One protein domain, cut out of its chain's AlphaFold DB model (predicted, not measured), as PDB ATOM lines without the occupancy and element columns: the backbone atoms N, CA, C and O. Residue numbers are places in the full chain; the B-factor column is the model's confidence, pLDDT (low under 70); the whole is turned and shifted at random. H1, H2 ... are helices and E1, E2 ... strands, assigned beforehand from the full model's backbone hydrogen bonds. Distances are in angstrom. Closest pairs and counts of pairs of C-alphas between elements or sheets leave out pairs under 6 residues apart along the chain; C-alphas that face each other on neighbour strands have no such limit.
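Overview. This is residues 24 to 84 of the 209 residues of an uncharacterized protein of archaeon (UniProt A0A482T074). You see little regular structure: three small hairpins along an elongated chain, E1 and E2 with short H1 at one end, E3 and E4 toward the other, E5 and E6 folding back, and looped residues 41 to 55 between E2 and E3. The 61 printed residues include one named helix, then six named strands in three antiparallel two-strand sheets; the class is mixed, with 24 residues in named elements. It is loose, radius of gyration of the C-alphas 13.7 A, spanning 40 by 22 by 14 A.

Arrangement. Start at H1, residues 24 to 28: 0 of 1 O i to N i+4 pairs, but 2 of 2 O i to N i+3 pairs, are within hydrogen-bond range. Next, hairpin E1, residues 30 to 32, and E2, residues 38 to 40, has N 31 and O 39 at 2.9 A. Hairpin E3, 56 to 58, and E4, 67 to 69, has N 57 and O 68 at 3.0 A; hairpin E5, 74 to 77, and E6, 82 to 84, has N 84 and O 75 at 2.8 A.

Along the chain. Find H1's first C-alpha, 24, at (34.728, 5.443, -8.530); E6 ends at C-alpha 84, (28.144, 15.389, 16.141).

Size, cuts and confidence. The E2 to E3 link is long; the printed part has no cut, and no printed residue is under 70 in pLDDT.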
ATOM      1  N   ASN A  24      33.743   6.033  -9.454       93.25
ATOM      2  CA  ASN A  24      34.728   5.443  -8.530       93.25
ATOM      3  C   ASN A  24      34.553   3.936  -8.260       93.25
ATOM      4  O   ASN A  24      34.963   3.446  -7.209       93.25
ATOM      5  N   ASN A  25      33.925   3.193  -9.180       94.31
ATOM      6  CA  ASN A  25      33.560   1.791  -8.979       94.31
ATOM      7  C   ASN A  25      32.829   1.546  -7.636       94.31
ATOM      8  O   ASN A  25      33.150   0.612  -6.898       94.31
ATOM      9  N   CYS A  26      31.897   2.444  -7.291       95.69
ATOM     10  CA  CYS A  26      31.144   2.439  -6.033       95.69
ATOM     11  C   CYS A  26      32.030   2.412  -4.772       95.69
ATOM     12  O   CYS A  26      31.628   1.844  -3.757       95.69
ATOM     13  N   ASN A  27      33.260   2.945  -4.847       95.62
ATOM     14  CA  ASN A  27      34.286   2.890  -3.796       95.62
ATOM     15  C   ASN A  27      34.500   1.484  -3.198       95.62
ATOM     16  O   ASN A  27      34.944   1.358  -2.061       95.62
ATOM     17  N   LEU A  28      34.167   0.420  -3.944       95.75
ATOM     18  CA  LEU A  28      34.126  -0.970  -3.459       95.75
ATOM     19  C   LEU A  28      33.180  -1.202  -2.261       95.75
ATOM     20  O   LEU A  28      33.269  -2.220  -1.576       95.75
ATOM     21  N   HIS A  29      32.248  -0.282  -2.027       96.81
ATOM     22  CA  HIS A  29      31.234  -0.331  -0.977       96.81
ATOM     23  C   HIS A  29      29.818  -0.507  -1.540       96.81
ATOM     24  O   HIS A  29      28.834  -0.190  -0.872       96.81
ATOM     25  N   GLY A  30      29.699  -1.005  -2.767       96.31
ATOM     26  CA  GLY A  30      28.420  -1.286  -3.397       96.31
ATOM     27  C   GLY A  30      28.576  -2.070  -4.690       96.31
ATOM     28  O   GLY A  30      29.680  -2.228  -5.215       96.31
ATOM     29  N   ASN A  31      27.445  -2.535  -5.211       96.25
ATOM     30  CA  ASN A  31      27.371  -3.207  -6.501       96.25
ATOM     31  C   ASN A  31      26.928  -2.216  -7.583       96.25
ATOM     32  O   ASN A  31      25.951  -1.488  -7.409       96.25
ATOM     33  N   CYS A  32      27.630  -2.200  -8.717       95.56
ATOM     34  CA  CYS A  32      27.249  -1.376  -9.860       95.56
ATOM     35  C   CYS A  32      26.095  -2.026 -10.636       95.56
ATOM     36  O   CYS A  32      26.209  -3.167 -11.089       95.56
ATOM     37  N   THR A  33      24.990  -1.302 -10.798       93.19
ATOM     38  CA  THR A  33      23.809  -1.766 -11.539       93.19
ATOM     39  C   THR A  33      23.956  -1.550 -13.048       93.19
ATOM     40  O   THR A  33      24.798  -0.779 -13.511       93.19
ATOM     41  N   LEU A  34      23.067  -2.166 -13.838       91.25
ATOM     42  CA  LEU A  34      22.998  -1.974 -15.297       91.25
ATOM     43  C   LEU A  34      22.683  -0.525 -15.719       91.25
ATOM     44  O   LEU A  34      22.876  -0.170 -16.878       91.25
ATOM     45  N   TRP A  35      22.210   0.310 -14.790       92.06
ATOM     46  CA  TRP A  35      21.846   1.708 -15.032       92.06
ATOM     47  C   TRP A  35      22.949   2.699 -14.629       92.06
ATOM     48  O   TRP A  35      22.698   3.899 -14.592       92.06
ATOM     49  N   ASN A  36      24.167   2.215 -14.343       92.12
ATOM     50  CA  ASN A  36      25.297   3.010 -13.835       92.12
ATOM     51  C   ASN A  36      25.037   3.679 -12.473       92.12
ATOM     52  O   ASN A  36      25.670   4.680 -12.136       92.12
ATOM     53  N   THR A  37      24.131   3.105 -11.682       94.25
ATOM     54  CA  THR A  37      23.852   3.507 -10.298       94.25
ATOM     55  C   THR A  37      24.479   2.502  -9.338       94.25
ATOM     56  O   THR A  37      24.472   1.301  -9.625       94.25
ATOM     57  N   CYS A  38      25.001   2.972  -8.207       96.69
ATOM     58  CA  CYS A  38      25.542   2.114  -7.158       96.69
ATOM     59  C   CYS A  38      24.466   1.695  -6.149       96.69
ATOM     60  O   CYS A  38      23.852   2.548  -5.509       96.69
ATOM     61  N   ASP A  39      24.311   0.387  -5.953       96.56
ATOM     62  CA  ASP A  39      23.555  -0.188  -4.841       96.56
ATOM     63  C   ASP A  39      24.508  -0.397  -3.658       96.56
ATOM     64  O   ASP A  39      25.313  -1.336  -3.644       96.56
ATOM     65  N   CYS A  40      24.466   0.511  -2.683       97.69
ATOM     66  CA  CYS A  40      25.419   0.524  -1.576       97.69
ATOM     67  C   CYS A  40      25.209  -0.613  -0.571       97.69
ATOM     68  O   CYS A  40      24.086  -1.013  -0.258       97.69
ATOM     69  N   PHE A  41      26.317  -1.107  -0.018       97.31
ATOM     70  CA  PHE A  41      26.313  -2.022   1.116       97.31
ATOM     71  C   PHE A  41      25.849  -1.318   2.396       97.31
ATOM     72  O   PHE A  41      25.812  -0.090   2.491       97.31
ATOM     73  N   SER A  42      25.513  -2.112   3.415       95.88
ATOM     74  CA  SER A  42      25.057  -1.590   4.706       95.88
ATOM     75  C   SER A  42      26.052  -0.583   5.299       95.88
ATOM     76  O   SER A  42      27.262  -0.822   5.318       95.88
ATOM     77  N   ASN A  43      25.517   0.522   5.825       94.75
ATOM     78  CA  ASN A  43      26.245   1.664   6.386       94.75
ATOM     79  C   ASN A  43      27.019   2.519   5.374       94.75
ATOM     80  O   ASN A  43      27.845   3.327   5.800       94.75
ATOM     81  N   TYR A  44      26.758   2.369   4.075       97.31
ATOM     82  CA  TYR A  44      27.271   3.260   3.044       97.31
ATOM     83  C   TYR A  44      26.137   3.907   2.252       97.31
ATOM     84  O   TYR A  44      25.074   3.325   2.053       97.31
ATOM     85  N   GLU A  45      26.373   5.129   1.798       95.38
ATOM     86  CA  GLU A  45      25.436   5.921   1.013       95.38
ATOM     87  C   GLU A  45      26.173   6.893   0.080       95.38
ATOM     88  O   GLU A  45      27.405   6.978   0.057       95.38
ATOM     89  N   GLY A  46      25.391   7.655  -0.680       94.19
ATOM     90  CA  GLY A  46      25.891   8.558  -1.706       94.19
ATOM     91  C   GLY A  46      25.898   7.910  -3.093       94.19
ATOM     92  O   GLY A  46      25.629   6.717  -3.229       94.19
ATOM     93  N   PRO A  47      26.184   8.699  -4.137       94.50
ATOM     94  CA  PRO A  47      26.089   8.253  -5.529       94.50
ATOM     95  C   PRO A  47      27.102   7.157  -5.886       94.50
ATOM     96  O   PRO A  47      26.876   6.387  -6.815       94.50
ATOM     97  N   ASP A  48      28.208   7.088  -5.149       95.88
ATOM     98  CA  ASP A  48      29.301   6.139  -5.333       95.88
ATOM     99  C   ASP A  48      29.640   5.373  -4.044       95.88
ATOM    100  O   ASP A  48      30.730   4.821  -3.934       95.88
ATOM    101  N   CYS A  49      28.741   5.347  -3.053       96.94
ATOM    102  CA  CYS A  49      28.940   4.664  -1.765       96.94
ATOM    103  C   CYS A  49      30.203   5.101  -0.993       96.94
ATOM    104  O   CYS A  49      30.746   4.351  -0.177       96.94
ATOM    105  N   GLY A  50      30.695   6.318  -1.250       96.25
ATOM    106  CA  GLY A  50      31.862   6.878  -0.567       96.25
ATOM    107  C   GLY A  50      31.577   7.361   0.857       96.25
ATOM    108  O   GLY A  50      32.509   7.542   1.639       96.25
ATOM    109  N   PHE A  51      30.308   7.558   1.221       96.81
ATOM    110  CA  PHE A  51      29.921   8.120   2.513       96.81
ATOM    111  C   PHE A  51      29.374   7.057   3.451       96.81
ATOM    112  O   PHE A  51      28.654   6.159   3.032       96.81
ATOM    113  N   LYS A  52      29.665   7.192   4.743       96.88
ATOM    114  CA  LYS A  52      29.026   6.405   5.792       96.88
ATOM    115  C   LYS A  52      27.615   6.915   6.074       96.88
ATOM    116  O   LYS A  52      27.365   8.124   6.154       96.88
ATOM    117  N   THR A  53      26.698   5.976   6.274       96.62
ATOM    118  CA  THR A  53      25.351   6.262   6.771       96.62
ATOM    119  C   THR A  53      25.426   6.627   8.248       96.62
ATOM    120  O   THR A  53      26.032   5.902   9.034       96.62
ATOM    121  N   CYS A  54      24.793   7.734   8.628       97.31
ATOM    122  CA  CYS A  54      24.641   8.104  10.032       97.31
ATOM    123  C   CYS A  54      23.365   7.508  10.631       97.31
ATOM    124  O   CYS A  54      22.387   7.278   9.908       97.31
ATOM    125  N   PRO A  55      23.340   7.292  11.955       97.00
ATOM    126  CA  PRO A  55      22.153   6.811  12.632       97.00
ATOM    127  C   PRO A  55      21.007   7.819  12.505       97.00
ATOM    128  O   PRO A  55      21.198   9.040  12.479       97.00
ATOM    129  N   LYS A  56      19.795   7.276  12.434       96.38
ATOM    130  CA  LYS A  56      18.556   8.046  12.441       96.38
ATOM    131  C   LYS A  56      17.833   7.829  13.759       96.38
ATOM    132  O   LYS A  56      17.852   6.725  14.299       96.38
ATOM    133  N   GLY A  57      17.188   8.870  14.252       95.12
ATOM    134  CA  GLY A  57      16.352   8.819  15.445       95.12
ATOM    135  C   GLY A  57      15.104   9.675  15.258       95.12
ATOM    136  O   GLY A  57      15.033  10.428  14.283       95.12
ATOM    137  N   PRO A  58      14.121   9.576  16.167       91.50
ATOM    138  CA  PRO A  58      12.944  10.433  16.135       91.50
ATOM    139  C   PRO A  58      13.357  11.903  16.130       91.50
ATOM    140  O   PRO A  58      14.218  12.316  16.915       91.50
ATOM    141  N   SER A  59      12.787  12.682  15.221       88.88
ATOM    142  CA  SER A  59      13.025  14.118  15.145       88.88
ATOM    143  C   SER A  59      12.374  14.820  16.337       88.88
ATOM    144  O   SER A  59      11.184  14.656  16.591       88.88
ATOM    145  N   LEU A  60      13.150  15.632  17.059       75.69
ATOM    146  CA  LEU A  60      12.649  16.404  18.207       75.69
ATOM    147  C   LEU A  60      11.962  17.716  17.793       75.69
ATOM    148  O   LEU A  60      11.395  18.414  18.631       75.69
ATOM    149  N   THR A  61      12.052  18.075  16.512       77.31
ATOM    150  CA  THR A  61      11.464  19.292  15.932       77.31
ATOM    151  C   THR A  61      10.271  19.006  15.033       77.31
ATOM    152  O   THR A  61       9.552  19.938  14.679       77.31
ATOM    153  N   ASP A  62      10.080  17.748  14.635       78.31
ATOM    154  CA  ASP A  62       8.981  17.335  13.769       78.31
ATOM    155  C   ASP A  62       7.758  16.948  14.620       78.31
ATOM    156  O   ASP A  62       7.922  16.183  15.572       78.31
ATOM    157  N   PRO A  63       6.549  17.450  14.317       76.69
ATOM    158  CA  PRO A  63       5.336  17.100  15.056       76.69
ATOM    159  C   PRO A  63       4.955  15.613  14.984       76.69
ATOM    160  O   PRO A  63       4.264  15.136  15.884       76.69
ATOM    161  N   ASP A  64       5.387  14.895  13.948       82.38
ATOM    162  CA  ASP A  64       5.123  13.468  13.754       82.38
ATOM    163  C   ASP A  64       6.303  12.590  14.214       82.38
ATOM    164  O   ASP A  64       6.191  11.365  14.251       82.38
ATOM    165  N   HIS A  65       7.406  13.206  14.660       83.56
ATOM    166  CA  HIS A  65       8.588  12.542  15.225       83.56
ATOM    167  C   HIS A  65       9.221  11.510  14.277       83.56
ATOM    168  O   HIS A  65       9.782  10.501  14.716       83.56
ATOM    169  N   GLU A  66       9.150  11.766  12.967       92.19
ATOM    170  CA  GLU A  66       9.728  10.889  11.952       92.19
ATOM    171  C   GLU A  66      11.241  10.699  12.136       92.19
ATOM    172  O   GLU A  66      11.951  11.539  12.702       92.19
ATOM    173  N   LEU A  67      11.749   9.563  11.647       94.31
ATOM    174  CA  LEU A  67      13.164   9.224  11.753       94.31
ATOM    175  C   LEU A  67      14.015  10.120  10.847       94.31
ATOM    176  O   LEU A  67      14.014   9.977   9.624       94.31
ATOM    177  N   ALA A  68      14.829  10.970  11.463       95.50
ATOM    178  CA  ALA A  68      15.751  11.865  10.781       95.50
ATOM    179  C   ALA A  68      17.208  11.508  11.089       95.50
ATOM    180  O   ALA A  68      17.532  11.038  12.183       95.50
ATOM    181  N   THR A  69      18.101  11.741  10.124       95.88
ATOM    182  CA  THR A  69      19.554  11.615  10.325       95.88
ATOM    183  C   THR A  69      19.986  12.545  11.445       95.88
ATOM    184  O   THR A  69      19.677  13.734  11.410       95.88
ATOM    185  N   CYS A  70      20.657  11.987  12.454       96.62
ATOM    186  CA  CYS A  70      21.032  12.719  13.661       96.62
ATOM    187  C   CYS A  70      19.852  13.467  14.314       96.62
ATOM    188  O   CYS A  70      20.050  14.521  14.910       96.62
ATOM    189  N   SER A  71      18.617  12.958  14.167       95.88
ATOM    190  CA  SER A  71      17.380  13.533  14.722       95.88
ATOM    191  C   SER A  71      17.141  15.016  14.414       95.88
ATOM    192  O   SER A  71      16.371  15.663  15.120       95.88
ATOM    193  N   ASN A  72      17.779  15.563  13.371       94.50
ATOM    194  CA  ASN A  72      17.861  17.007  13.108       94.50
ATOM    195  C   ASN A  72      18.460  17.828  14.274       94.50
ATOM    196  O   ASN A  72      18.165  19.012  14.415       94.50
ATOM    197  N   GLN A  73      19.277  17.200  15.122       94.88
ATOM    198  CA  GLN A  73      19.912  17.794  16.306       94.88
ATOM    199  C   GLN A  73      21.428  17.567  16.340       94.88
ATOM    200  O   GLN A  73      22.054  17.551  17.403       94.88
ATOM    201  N   GLY A  74      22.028  17.362  15.174       95.62
ATOM    202  CA  GLY A  74      23.465  17.229  15.026       95.62
ATOM    203  C   GLY A  74      23.876  17.122  13.571       95.62
ATOM    204  O   GLY A  74      23.053  16.849  12.692       95.62
ATOM    205  N   ASP A  75      25.169  17.292  13.341       97.06
ATOM    206  CA  ASP A  75      25.776  17.166  12.027       97.06
ATOM    207  C   ASP A  75      26.296  15.742  11.818       97.06
ATOM    208  O   ASP A  75      26.964  15.151  12.667       97.06
ATOM    209  N   CYS A  76      25.975  15.151  10.669       97.31
ATOM    210  CA  CYS A  76      26.449  13.814  10.329       97.31
ATOM    211  C   CYS A  76      27.867  13.868   9.750       97.31
ATOM    212  O   CYS A  76      28.074  14.348   8.629       97.31
ATOM    213  N   ASN A  77      28.833  13.279  10.454       97.25
ATOM    214  CA  ASN A  77      30.175  13.083   9.935       97.25
ATOM    215  C   ASN A  77      30.195  11.880   8.978       97.25
ATOM    216  O   ASN A  77      30.269  10.718   9.379       97.25
ATOM    217  N   ARG A  78      30.143  12.166   7.675       95.81
ATOM    218  CA  ARG A  78      30.057  11.162   6.600       95.81
ATOM    219  C   ARG A  78      31.299  10.287   6.438       95.81
ATOM    220  O   ARG A  78      31.227   9.291   5.727       95.81
ATOM    221  N   GLN A  79      32.421  10.623   7.070       94.94
ATOM    222  CA  GLN A  79      33.620   9.779   7.038       94.94
ATOM    223  C   GLN A  79      33.565   8.695   8.117       94.94
ATOM    224  O   GLN A  79      33.968   7.559   7.876       94.94
ATOM    225  N   THR A  80      33.041   9.034   9.297       96.25
ATOM    226  CA  THR A  80      32.973   8.122  10.449       96.25
ATOM    227  C   THR A  80      31.620   7.421  10.576       96.25
ATOM    228  O   THR A  80      31.556   6.324  11.126       96.25
ATOM    229  N   GLY A  81      30.547   8.017  10.047       96.44
ATOM    230  CA  GLY A  81      29.164   7.566  10.242       96.44
ATOM    231  C   GLY A  81      28.586   7.950  11.605       96.44
ATOM    232  O   GLY A  81      27.584   7.375  12.025       96.44
ATOM    233  N   LEU A  82      29.224   8.883  12.315       97.44
ATOM    234  CA  LEU A  82      28.818   9.324  13.647       97.44
ATOM    235  C   LEU A  82      28.167  10.709  13.589       97.44
ATOM    236  O   LEU A  82      28.539  11.546  12.766       97.44
ATOM    237  N   CYS A  83      27.202  10.942  14.477       97.81
ATOM    238  CA  CYS A  83      26.569  12.244  14.641       97.81
ATOM    239  C   CYS A  83      27.332  13.099  15.657       97.81
ATOM    240  O   CYS A  83      27.614  12.656  16.771       97.81
ATOM    241  N   GLU A  84      27.615  14.339  15.279       97.44
ATOM    242  CA  GLU A  84      28.144  15.389  16.141       97.44
ATOM    243  C   GLU A  84      26.958  16.219  16.648       97.44
ATOM    244  O   GLU A  84      26.382  17.022  15.917       97.44
TER     245      GLU A  84